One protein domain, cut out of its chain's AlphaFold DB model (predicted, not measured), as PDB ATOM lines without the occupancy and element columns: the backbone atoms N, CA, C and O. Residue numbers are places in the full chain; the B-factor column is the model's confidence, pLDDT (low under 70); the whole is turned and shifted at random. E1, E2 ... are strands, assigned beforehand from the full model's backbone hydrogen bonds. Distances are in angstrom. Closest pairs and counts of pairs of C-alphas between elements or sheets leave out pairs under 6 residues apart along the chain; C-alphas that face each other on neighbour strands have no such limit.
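What this domain is: This is residues 6 to 32 and 40 to 92 of the 95 residues of an uncharacterized protein of Bacillus sp. HMSC76G11 (UniProt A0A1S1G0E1). The model is built round one twisted sheet of four strands, E4, E5, E9 and E8, with the long hairpin E1 and E2 reaching away from it like an arm. The small pair E6 and E7 lies over one face of the sheet, with E6 near E5 and E9 and E7 farther out, apart from both, while the arm lies off the opposite face, and its tip, residues 14 to 19, sticks out free; short E3 sits by one end of E4. The printed part has 80 residues with nine named strands, E1 to E9 in chain order, and no named helix: the class is all strand. The four-stranded sheet runs E4, E5, E9, E8 and is antiparallel throughout. The whole is only just compact, close to loose, with a radius of gyration of the C-alphas of 13.9 A, and it is only just elongated, spanning 43 by 28 by 20 A.

Where its parts are: In the largest sheet, E5 is the longest strand by residues, residues 52 to 59, and measures 23.9 A from C-alpha 52 at (156.343, 172.768, 122.762) to C-alpha 59. E4, residues 40 to 46, measures 20.2 A. E9, residues 85 to 91, measures 20.5 A and ends with C-alpha 91 at (157.163, 178.781, 122.335). E8 is residues 78 to 80. E1, residues 10 to 15, begins with C-alpha 10 at (165.122, 169.967, 113.103) and measures 16.2 A; E2, residues 18 to 23, measures 17.0 A. E3 is residues 28 to 30, E6 is residues 67 to 69, and E7 is residues 72 to 75.

How they stand to each other: In the four-stranded sheet E4 and E8 are the edge strands, and E5 and E9 are inner strands. E5 and E9 are antiparallel at 164 degrees between their directions, with N 56 and O 88 within hydrogen-bond range at 2.8 A. E4 and E5 form a hairpin, antiparallel at 159 degrees, with N 41 and O 57 2.8 A apart and N 53 and O 45 also 2.8 A apart. E8 and E9 form another hairpin, at 147 degrees, with N 80 and O 85 2.9 A apart. From edge to edge the strands' lines turn by 69 degrees. E6 is near E5 and near E9. E6 and E7 meet only at a point, where C-alphas 68 and 74 face each other at 4.6 A. E7 runs on into E8 across a break of 2 residues, at 33 degrees. E3 pairs with no named strand, but residues 6 to 7 make a short antiparallel pairing with residues 28 to 29 of E3. The closest C-alphas of E3 and E5 are those of Val 30 and Gly 58, 6.8 A apart. E1 and E2 form a hairpin, antiparallel at 153 degrees, with N 13 and O 20 2.9 A apart and N 18 and O 15 3.0 A apart. E1 and E2 are each apart from E4, E5, E8 and E9.

The domain as a whole: The two C-alphas farthest apart are those of Asn 16 and Tyr 32, at 43.4 A. Residues 33 to 39 are cut out, and C-alphas 32 and 40 are 10.5 A apart across the cut, which lies in the link from E3 to E4. Of the links that are printed whole, none is long: the link from E5 to E6, 7 residues, is short, and the others are tight. The mean pLDDT of the printed part is 83.7, and the residues under 70 are 25 to 32, among them E3.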
ATOM      1  N   ALA A   6     160.412 172.752 100.008       70.38
ATOM      2  CA  ALA A   6     160.092 172.019 101.223       70.38
ATOM      3  C   ALA A   6     160.806 172.659 102.412       70.38
ATOM      4  O   ALA A   6     162.005 172.921 102.349       70.38
ATOM      5  N   ALA A   7     160.064 172.873 103.495       72.62
ATOM      6  CA  ALA A   7     160.593 173.346 104.764       72.62
ATOM      7  C   ALA A   7     160.398 172.271 105.840       72.62
ATOM      8  O   ALA A   7     159.392 171.555 105.867       72.62
ATOM      9  N   GLY A   8     161.365 172.148 106.744       75.94
ATOM     10  CA  GLY A   8     161.326 171.199 107.851       75.94
ATOM     11  C   GLY A   8     161.989 171.783 109.087       75.94
ATOM     12  O   GLY A   8     162.887 172.615 108.977       75.94
ATOM     13  N   VAL A   9     161.555 171.341 110.268       80.25
ATOM     14  CA  VAL A   9     162.155 171.763 111.538       80.25
ATOM     15  C   VAL A   9     162.961 170.616 112.118       80.25
ATOM     16  O   VAL A   9     162.428 169.550 112.434       80.25
ATOM     17  N   VAL A  10     164.249 170.859 112.337       83.69
ATOM     18  CA  VAL A  10     165.122 169.967 113.103       83.69
ATOM     19  C   VAL A  10     165.437 170.591 114.450       83.69
ATOM     20  O   VAL A  10     165.571 171.807 114.560       83.69
ATOM     21  N   HIS A  11     165.582 169.762 115.476       82.19
ATOM     22  CA  HIS A  11     166.118 170.202 116.754       82.19
ATOM     23  C   HIS A  11     167.401 169.449 117.090       82.19
ATOM     24  O   HIS A  11     167.548 168.254 116.819       82.19
ATOM     25  N   LEU A  12     168.334 170.190 117.681       87.06
ATOM     26  CA  LEU A  12     169.598 169.677 118.174       87.06
ATOM     27  C   LEU A  12     169.413 169.222 119.621       87.06
ATOM     28  O   LEU A  12     168.865 169.953 120.448       87.06
ATOM     29  N   ARG A  13     169.899 168.027 119.941       85.00
ATOM     30  CA  ARG A  13     170.027 167.565 121.322       85.00
ATOM     31  C   ARG A  13     171.494 167.373 121.641       85.00
ATOM     32  O   ARG A  13     172.187 166.663 120.919       85.00
ATOM     33  N   GLU A  14     171.919 167.936 122.760       87.75
ATOM     34  CA  GLU A  14     173.186 167.593 123.387       87.75
ATOM     35  C   GLU A  14     172.962 166.523 124.469       87.75
ATOM     36  O   GLU A  14     171.994 166.575 125.230       87.75
ATOM     37  N   SER A  15     173.852 165.535 124.538       84.81
ATOM     38  CA  SER A  15     173.944 164.582 125.642       84.81
ATOM     39  C   SER A  15     175.398 164.165 125.828       84.81
ATOM     40  O   SER A  15     176.000 163.601 124.916       84.81
ATOM     41  N   ASN A  16     175.961 164.394 127.018       87.94
ATOM     42  CA  ASN A  16     177.354 164.061 127.352       87.94
ATOM     43  C   ASN A  16     178.374 164.644 126.349       87.94
ATOM     44  O   ASN A  16     179.259 163.927 125.880       87.94
ATOM     45  N   GLY A  17     178.206 165.912 125.953       90.50
ATOM     46  CA  GLY A  17     179.071 166.589 124.978       90.50
ATOM     47  C   GLY A  17     178.931 166.096 123.532       90.50
ATOM     48  O   GLY A  17     179.711 166.493 122.669       90.50
ATOM     49  N   LYS A  18     177.962 165.215 123.246       90.75
ATOM     50  CA  LYS A  18     177.645 164.731 121.895       90.75
ATOM     51  C   LYS A  18     176.348 165.350 121.403       90.75
ATOM     52  O   LYS A  18     175.403 165.486 122.175       90.75
ATOM     53  N   TYR A  19     176.287 165.637 120.108       88.12
ATOM     54  CA  TYR A  19     175.139 166.269 119.468       88.12
ATOM     55  C   TYR A  19     174.453 165.316 118.491       88.12
ATOM     56  O   TYR A  19     175.119 164.596 117.749       88.12
ATOM     57  N   ALA A  20     173.123 165.333 118.476       87.00
ATOM     58  CA  ALA A  20     172.310 164.618 117.499       87.00
ATOM     59  C   ALA A  20     171.187 165.514 116.965       87.00
ATOM     60  O   ALA A  20     170.620 166.329 117.698       87.00
ATOM     61  N   TRP A  21     170.881 165.344 115.680       86.44
ATOM     62  CA  TRP A  21     169.811 166.047 114.979       86.44
ATOM     63  C   TRP A  21     168.568 165.171 114.931       86.44
ATOM     64  O   TRP A  21     168.640 164.010 114.525       86.44
ATOM     65  N   TYR A  22     167.426 165.742 115.292       81.94
ATOM     66  CA  TYR A  22     166.147 165.049 115.267       81.94
ATOM     67  C   TYR A  22     165.145 165.847 114.443       81.94
ATOM     68  O   TYR A  22     164.949 167.042 114.670       81.94
ATOM     69  N   LYS A  23     164.510 165.186 113.470       79.94
ATOM     70  CA  LYS A  23     163.409 165.784 112.709       79.94
ATOM     71  C   LYS A  23     162.198 165.917 113.633       79.94
ATOM     72  O   LYS A  23     161.795 164.941 114.260       79.94
ATOM     73  N   SER A  24     161.644 167.122 113.721       71.69
ATOM     74  CA  SER A  24     160.494 167.428 114.587       71.69
ATOM     75  C   SER A  24     159.160 167.182 113.883       71.69
ATOM     76  O   SER A  24     158.133 167.060 114.540       71.69
ATOM     77  N   ASN A  25     159.170 167.129 112.551       67.06
ATOM     78  CA  ASN A  25     158.002 166.927 111.707       67.06
ATOM     79  C   ASN A  25     158.362 166.156 110.424       67.06
ATOM     80  O   ASN A  25     159.536 166.011 110.068       67.06
ATOM     81  N   ALA A  26     157.334 165.674 109.720       62.34
ATOM     82  CA  ALA A  26     157.464 165.342 108.305       62.34
ATOM     83  C   ALA A  26     157.680 166.641 107.509       62.34
ATOM     84  O   ALA A  26     157.092 167.669 107.845       62.34
ATOM     85  N   GLU A  27     158.530 166.600 106.482       66.38
ATOM     86  CA  GLU A  27     158.818 167.757 105.625       66.38
ATOM     87  C   GLU A  27     157.521 168.334 105.048       66.38
ATOM     88  O   GLU A  27     156.683 167.608 104.507       66.38
ATOM     89  N   VAL A  28     157.346 169.650 105.177       66.69
ATOM     90  CA  VAL A  28     156.160 170.340 104.681       66.69
ATOM     91  C   VAL A  28     156.482 170.934 103.320       66.69
ATOM     92  O   VAL A  28     157.334 171.811 103.193       66.69
ATOM     93  N   GLN A  29     155.797 170.443 102.290       68.62
ATOM     94  CA  GLN A  29     155.970 170.930 100.927       68.62
ATOM     95  C   GLN A  29     155.044 172.120 100.664       68.62
ATOM     96  O   GLN A  29     153.820 171.982 100.612       68.62
ATOM     97  N   VAL A  30     155.640 173.285 100.441       64.56
ATOM     98  CA  VAL A  30     154.948 174.520 100.089       64.56
ATOM     99  C   VAL A  30     154.755 174.533  98.566       64.56
ATOM    100  O   VAL A  30     155.671 174.818  97.795       64.56
ATOM    101  N   LYS A  31     153.553 174.147  98.106       63.59
ATOM    102  CA  LYS A  31     153.214 174.049  96.672       63.59
ATOM    103  C   LYS A  31     152.498 175.296  96.158       63.59
ATOM    104  O   LYS A  31     151.459 175.691  96.682       63.59
ATOM    105  N   TYR A  32     152.964 175.825  95.029       59.25
ATOM    106  CA  TYR A  32     152.282 176.883  94.281       59.25
ATOM    107  C   TYR A  32     151.164 176.300  93.401       59.25
ATOM    108  O   TYR A  32     151.379 176.014  92.225       59.25
ATOM    109  N   HIS A  40     150.824 179.315 103.064       81.38
ATOM    110  CA  HIS A  40     151.255 179.370 104.454       81.38
ATOM    111  C   HIS A  40     150.858 178.075 105.160       81.38
ATOM    112  O   HIS A  40     149.814 177.490 104.864       81.38
ATOM    113  N   VAL A  41     151.678 177.650 106.111       83.69
ATOM    114  CA  VAL A  41     151.431 176.492 106.959       83.69
ATOM    115  C   VAL A  41     151.935 176.762 108.367       83.69
ATOM    116  O   VAL A  41     153.011 177.322 108.563       83.69
ATOM    117  N   SER A  42     151.169 176.301 109.350       87.50
ATOM    118  CA  SER A  42     151.585 176.289 110.745       87.50
ATOM    119  C   SER A  42     151.427 174.896 111.327       87.50
ATOM    120  O   SER A  42     150.441 174.217 111.030       87.50
ATOM    121  N   PHE A  43     152.350 174.480 112.183       85.88
ATOM    122  CA  PHE A  43     152.254 173.209 112.894       85.88
ATOM    123  C   PHE A  43     152.921 173.290 114.261       85.88
ATOM    124  O   PHE A  43     153.836 174.081 114.497       85.88
ATOM    125  N   GLU A  44     152.441 172.450 115.166       89.56
ATOM    126  CA  GLU A  44     153.000 172.294 116.501       89.56
ATOM    127  C   GLU A  44     154.130 171.266 116.468       89.56
ATOM    128  O   GLU A  44     154.086 170.286 115.721       89.56
ATOM    129  N   LEU A  45     155.155 171.495 117.278       87.81
ATOM    130  CA  LEU A  45     156.287 170.595 117.428       87.81
ATOM    131  C   LEU A  45     156.713 170.516 118.887       87.81
ATOM    132  O   LEU A  45     156.676 171.502 119.623       87.81
ATOM    133  N   LYS A  46     157.144 169.324 119.294       87.56
ATOM    134  CA  LYS A  46     157.643 169.050 120.639       87.56
ATOM    135  C   LYS A  46     159.087 168.580 120.549       87.56
ATOM    136  O   LYS A  46     159.410 167.714 119.737       87.56
ATOM    137  N   THR A  47     159.963 169.162 121.355       85.81
ATOM    138  CA  THR A  47     161.364 168.734 121.439       85.81
ATOM    139  C   THR A  47     161.501 167.489 122.314       85.81
ATOM    140  O   THR A  47     160.622 167.170 123.114       85.81
ATOM    141  N   TYR A  48     162.664 166.829 122.256       82.81
ATOM    142  CA  TYR A  48     163.026 165.766 123.208       82.81
ATOM    143  C   TYR A  48     162.991 166.187 124.687       82.81
ATOM    144  O   TYR A  48     162.932 165.322 125.553       82.81
ATOM    145  N   SER A  49     163.075 167.487 124.983       84.25
ATOM    146  CA  SER A  49     162.982 168.039 126.342       84.25
ATOM    147  C   SER A  49     161.561 168.469 126.718       84.25
ATOM    148  O   SER A  49     161.390 169.288 127.616       84.25
ATOM    149  N   ASP A  50     160.557 167.953 126.006       86.19
ATOM    150  CA  ASP A  50     159.131 168.229 126.187       86.19
ATOM    151  C   ASP A  50     158.706 169.695 126.009       86.19
ATOM    152  O   ASP A  50     157.563 170.050 126.300       86.19
ATOM    153  N   LYS A  51     159.578 170.546 125.459       88.62
ATOM    154  CA  LYS A  51     159.229 171.928 125.120       88.62
ATOM    155  C   LYS A  51     158.397 171.946 123.843       88.62
ATOM    156  O   LYS A  51     158.794 171.350 122.841       88.62
ATOM    157  N   ALA A  52     157.261 172.634 123.885       90.00
ATOM    158  CA  ALA A  52     156.343 172.768 122.762       90.00
ATOM    159  C   ALA A  52     156.515 174.123 122.064       90.00
ATOM    160  O   ALA A  52     156.697 175.156 122.714       90.00
ATOM    161  N   TYR A  53     156.447 174.109 120.739       89.88
ATOM    162  CA  TYR A  53     156.569 175.280 119.883       89.88
ATOM    163  C   TYR A  53     155.545 175.211 118.759       89.88
ATOM    164  O   TYR A  53     155.194 174.126 118.297       89.88
ATOM    165  N   LYS A  54     155.127 176.377 118.274       91.25
ATOM    166  CA  LYS A  54     154.378 176.502 117.032       91.25
ATOM    167  C   LYS A  54     155.278 177.134 115.991       91.25
ATOM    168  O   LYS A  54     155.864 178.189 116.232       91.25
ATOM    169  N   ALA A  55     155.420 176.457 114.862       90.44
ATOM    170  CA  ALA A  55     156.194 176.945 113.740       90.44
ATOM    171  C   ALA A  55     155.265 177.370 112.609       90.44
ATOM    172  O   ALA A  55     154.242 176.734 112.364       90.44
ATOM    173  N   TYR A  56     155.659 178.437 111.932       90.19
ATOM    174  CA  TYR A  56     154.955 179.091 110.844       90.19
ATOM    175  C   TYR A  56     155.917 179.175 109.664       90.19
ATOM    176  O   TYR A  56     157.032 179.664 109.821       90.19
ATOM    177  N   PHE A  57     155.487 178.704 108.499       88.50
ATOM    178  CA  PHE A  57     156.260 178.723 107.263       88.50
ATOM    179  C   PHE A  57     155.391 179.202 106.115       88.50
ATOM    180  O   PHE A  57     154.188 178.941 106.072       88.50
ATOM    181  N   GLY A  58     156.001 179.847 105.136       85.06
ATOM    182  CA  GLY A  58     155.306 180.185 103.910       85.06
ATOM    183  C   GLY A  58     156.208 180.868 102.909       85.06
ATOM    184  O   GLY A  58     157.410 181.004 103.118       85.06
ATOM    185  N   SER A  59     155.603 181.286 101.809       83.50
ATOM    186  CA  SER A  59     156.284 182.083 100.787       83.50
ATOM    187  C   SER A  59     156.192 183.561 101.134       83.50
ATOM    188  O   SER A  59     155.130 184.046 101.522       83.50
ATOM    189  N   ALA A  60     157.312 184.262 101.012       84.69
ATOM    190  CA  ALA A  60     157.393 185.691 101.222       84.69
ATOM    191  C   ALA A  60     157.009 186.441  99.944       84.69
ATOM    192  O   ALA A  60     157.599 186.232  98.886       84.69
ATOM    193  N   ASP A  61     156.025 187.332 100.062       78.38
ATOM    194  CA  ASP A  61     155.608 188.219  98.969       78.38
ATOM    195  C   ASP A  61     156.355 189.571  99.011       78.38
ATOM    196  O   ASP A  61     156.391 190.299  98.016       78.38
ATOM    197  N   SER A  62     156.959 189.921 100.155       81.06
ATOM    198  CA  SER A  62     157.791 191.115 100.348       81.06
ATOM    199  C   SER A  62     158.739 190.957 101.545       81.06
ATOM    200  O   SER A  62     158.513 190.123 102.420       81.06
ATOM    201  N   ALA A  63     159.794 191.781 101.597       78.31
ATOM    202  CA  ALA A  63     160.781 191.766 102.684       78.31
ATOM    203  C   ALA A  63     160.235 192.279 104.031       78.31
ATOM    204  O   ALA A  63     160.768 191.921 105.075       78.31
ATOM    205  N   ASP A  64     159.169 193.082 103.995       83.12
ATOM    206  CA  ASP A  64     158.562 193.725 105.168       83.12
ATOM    207  C   ASP A  64     157.182 193.132 105.495       83.12
ATOM    208  O   ASP A  64     156.330 193.789 106.094       83.12
ATOM    209  N   MET A  65     156.912 191.903 105.042       87.62
ATOM    210  CA  MET A  65     155.625 191.267 105.292       87.62
ATOM    211  C   MET A  65     155.411 191.002 106.787       87.62
ATOM    212  O   MET A  65     156.348 190.720 107.535       87.62
ATOM    213  N   ALA A  66     154.149 191.025 107.202       90.94
ATOM    214  CA  ALA A  66     153.732 190.574 108.517       90.94
ATOM    215  C   ALA A  66     152.835 189.339 108.372       90.94
ATOM    216  O   ALA A  66     152.113 189.192 107.382       90.94
ATOM    217  N   ILE A  67     152.910 188.432 109.343       89.75
ATOM    218  CA  ILE A  67     152.069 187.236 109.401       89.75
ATOM    219  C   ILE A  67     151.191 187.277 110.642       89.75
ATOM    220  O   ILE A  67     151.639 187.643 111.730       89.75
ATOM    221  N   SER A  68     149.937 186.862 110.490       88.81
ATOM    222  CA  SER A  68     149.072 186.591 111.634       88.81
ATOM    223  C   SER A  68     149.528 185.309 112.330       88.81
ATOM    224  O   SER A  68     149.888 184.328 111.676       88.81
ATOM    225  N   THR A  69     149.487 185.308 113.659       88.81
ATOM    226  CA  THR A  69     149.755 184.124 114.482       88.81
ATOM    227  C   THR A  69     148.582 183.883 115.417       88.81
ATOM    228  O   THR A  69     147.792 184.789 115.680       88.81
ATOM    229  N   ASP A  70     148.496 182.682 115.978       86.50
ATOM    230  CA  ASP A  70     147.453 182.362 116.956       86.50
ATOM    231  C   ASP A  70     147.647 183.077 118.308       86.50
ATOM    232  O   ASP A  70     146.784 182.991 119.178       86.50
ATOM    233  N   TYR A  71     148.777 183.767 118.508       81.81
ATOM    234  CA  TYR A  71     149.221 184.274 119.812       81.81
ATOM    235  C   TYR A  71     149.223 185.803 119.934       81.81
ATOM    236  O   TYR A  71     149.834 186.342 120.856       81.81
ATOM    237  N   GLY A  72     148.534 186.520 119.042       75.06
ATOM    238  CA  GLY A  72     148.313 187.960 119.181       75.06
ATOM    239  C   GLY A  72     148.615 188.752 117.907       75.06
ATOM    240  O   GLY A  72     148.161 188.344 116.837       75.06
ATOM    241  N   PRO A  73     149.287 189.919 118.010       79.44
ATOM    242  CA  PRO A  73     149.457 190.828 116.881       79.44
ATOM    243  C   PRO A  73     150.264 190.187 115.749       79.44
ATOM    244  O   PRO A  73     150.963 189.189 115.940       79.44
ATOM    245  N   GLU A  74     150.170 190.786 114.564       88.31
ATOM    246  CA  GLU A  74     150.990 190.370 113.433       88.31
ATOM    247  C   GLU A  74     152.480 190.502 113.768       88.31
ATOM    248  O   GLU A  74     152.908 191.451 114.433       88.31
ATOM    249  N   VAL A  75     153.269 189.534 113.309       90.62
ATOM    250  CA  VAL A  75     154.716 189.486 113.534       90.62
ATOM    251  C   VAL A  75     155.452 189.554 112.206       90.62
ATOM    252  O   VAL A  75     154.992 189.001 111.208       90.62
ATOM    253  N   THR A  76     156.614 190.198 112.195       93.12
ATOM    254  CA  THR A  76     157.536 190.149 111.055       93.12
ATOM    255  C   THR A  76     158.360 188.861 111.153       93.12
ATOM    256  O   THR A  76     159.120 188.718 112.117       93.12
ATOM    257  N   PRO A  77     158.195 187.897 110.228       92.81
ATOM    258  CA  PRO A  77     158.955 186.653 110.256       92.81
ATOM    259  C   PRO A  77     160.388 186.863 109.745       92.81
ATOM    260  O   PRO A  77     160.702 187.874 109.116       92.81
ATOM    261  N   GLU A  78     161.257 185.881 109.973       93.56
ATOM    262  CA  GLU A  78     162.552 185.828 109.292       93.56
ATOM    263  C   GLU A  78     162.346 185.344 107.853       93.56
ATOM    264  O   GLU A  78     161.509 184.476 107.616       93.56
ATOM    265  N   ILE A  79     163.084 185.908 106.891       89.81
ATOM    266  CA  ILE A  79     162.954 185.587 105.463       89.81
ATOM    267  C   ILE A  79     164.309 185.152 104.915       89.81
ATOM    268  O   ILE A  79     165.265 185.936 104.903       89.81
ATOM    269  N   ASP A  80     164.371 183.930 104.388       87.00
ATOM    270  CA  ASP A  80     165.493 183.490 103.573       87.00
ATOM    271  C   ASP A  80     165.409 184.135 102.185       87.00
ATOM    272  O   ASP A  80     164.472 183.910 101.417       87.00
ATOM    273  N   LYS A  81     166.396 184.969 101.853       83.56
ATOM    274  CA  LYS A  81     166.364 185.783 100.630       83.56
ATOM    275  C   LYS A  81     166.548 184.962  99.357       83.56
ATOM    276  O   LYS A  81     166.109 185.415  98.301       83.56
ATOM    277  N   GLU A  82     167.196 183.802  99.434       83.94
ATOM    278  CA  GLU A  82     167.458 182.962  98.264       83.94
ATOM    279  C   GLU A  82     166.201 182.199  97.832       83.94
ATOM    280  O   GLU A  82     165.819 182.258  96.663       83.94
ATOM    281  N   SER A  83     165.534 181.537  98.780       79.50
ATOM    282  CA  SER A  83     164.299 180.779  98.535       79.50
ATOM    283  C   SER A  83     163.028 181.633  98.589       79.50
ATOM    284  O   SER A  83     161.992 181.232  98.071       79.50
ATOM    285  N   GLN A  84     163.084 182.834  99.178       84.44
ATOM    286  CA  GLN A  84     161.895 183.631  99.512       84.44
ATOM    287  C   GLN A  84     160.919 182.855 100.413       84.44
ATOM    288  O   GLN A  84     159.703 183.028 100.333       84.44
ATOM    289  N   ILE A  85     161.443 181.994 101.287       85.19
ATOM    290  CA  ILE A  85     160.673 181.330 102.339       85.19
ATOM    291  C   ILE A  85     160.805 182.152 103.609       85.19
ATOM    292  O   ILE A  85     161.915 182.486 104.025       85.19
ATOM    293  N   TYR A  86     159.681 182.428 104.262       89.56
ATOM    294  CA  TYR A  86     159.712 182.929 105.626       89.56
ATOM    295  C   TYR A  86     159.513 181.814 106.644       89.56
ATOM    296  O   TYR A  86     158.838 180.811 106.384       89.56
ATOM    297  N   PHE A  87     160.046 182.041 107.838       90.69
ATOM    298  CA  PHE A  87     159.812 181.198 108.994       90.69
ATOM    299  C   PHE A  87     159.686 182.014 110.280       90.69
ATOM    300  O   PHE A  87     160.303 183.063 110.465       90.69
ATOM    301  N   TYR A  88     158.865 181.508 111.191       91.94
ATOM    302  CA  TYR A  88     158.716 182.043 112.537       91.94
ATOM    303  C   TYR A  88     158.396 180.897 113.498       91.94
ATOM    304  O   TYR A  88     157.568 180.040 113.194       91.94
ATOM    305  N   ILE A  89     159.063 180.855 114.650       90.50
ATOM    306  CA  ILE A  89     158.867 179.814 115.665       90.50
ATOM    307  C   ILE A  89     158.639 180.496 117.007       90.50
ATOM    308  O   ILE A  89     159.449 181.312 117.439       90.50
ATOM    309  N   VAL A  90     157.556 180.124 117.682       91.44
ATOM    310  CA  VAL A  90     157.174 180.683 118.982       91.44
ATOM    311  C   VAL A  90     156.981 179.565 120.012       91.44
ATOM    312  O   VAL A  90     156.403 178.526 119.677       91.44
ATOM    313  N   PRO A  91     157.467 179.720 121.259       90.94
ATOM    314  CA  PRO A  91     157.163 178.781 122.335       90.94
ATOM    315  C   PRO A  91     155.659 178.741 122.622       90.94
ATOM    316  O   PRO A  91     155.024 179.783 122.739       90.94
ATOM    317  N   MET A  92     155.103 177.547 122.814       89.19
ATOM    318  CA  MET A  92     153.695 177.353 123.185       89.19
ATOM    319  C   MET A  92     153.476 177.380 124.702       89.19
ATOM    320  O   MET A  92     152.532 176.760 125.187       89.19
TER     321      MET A  92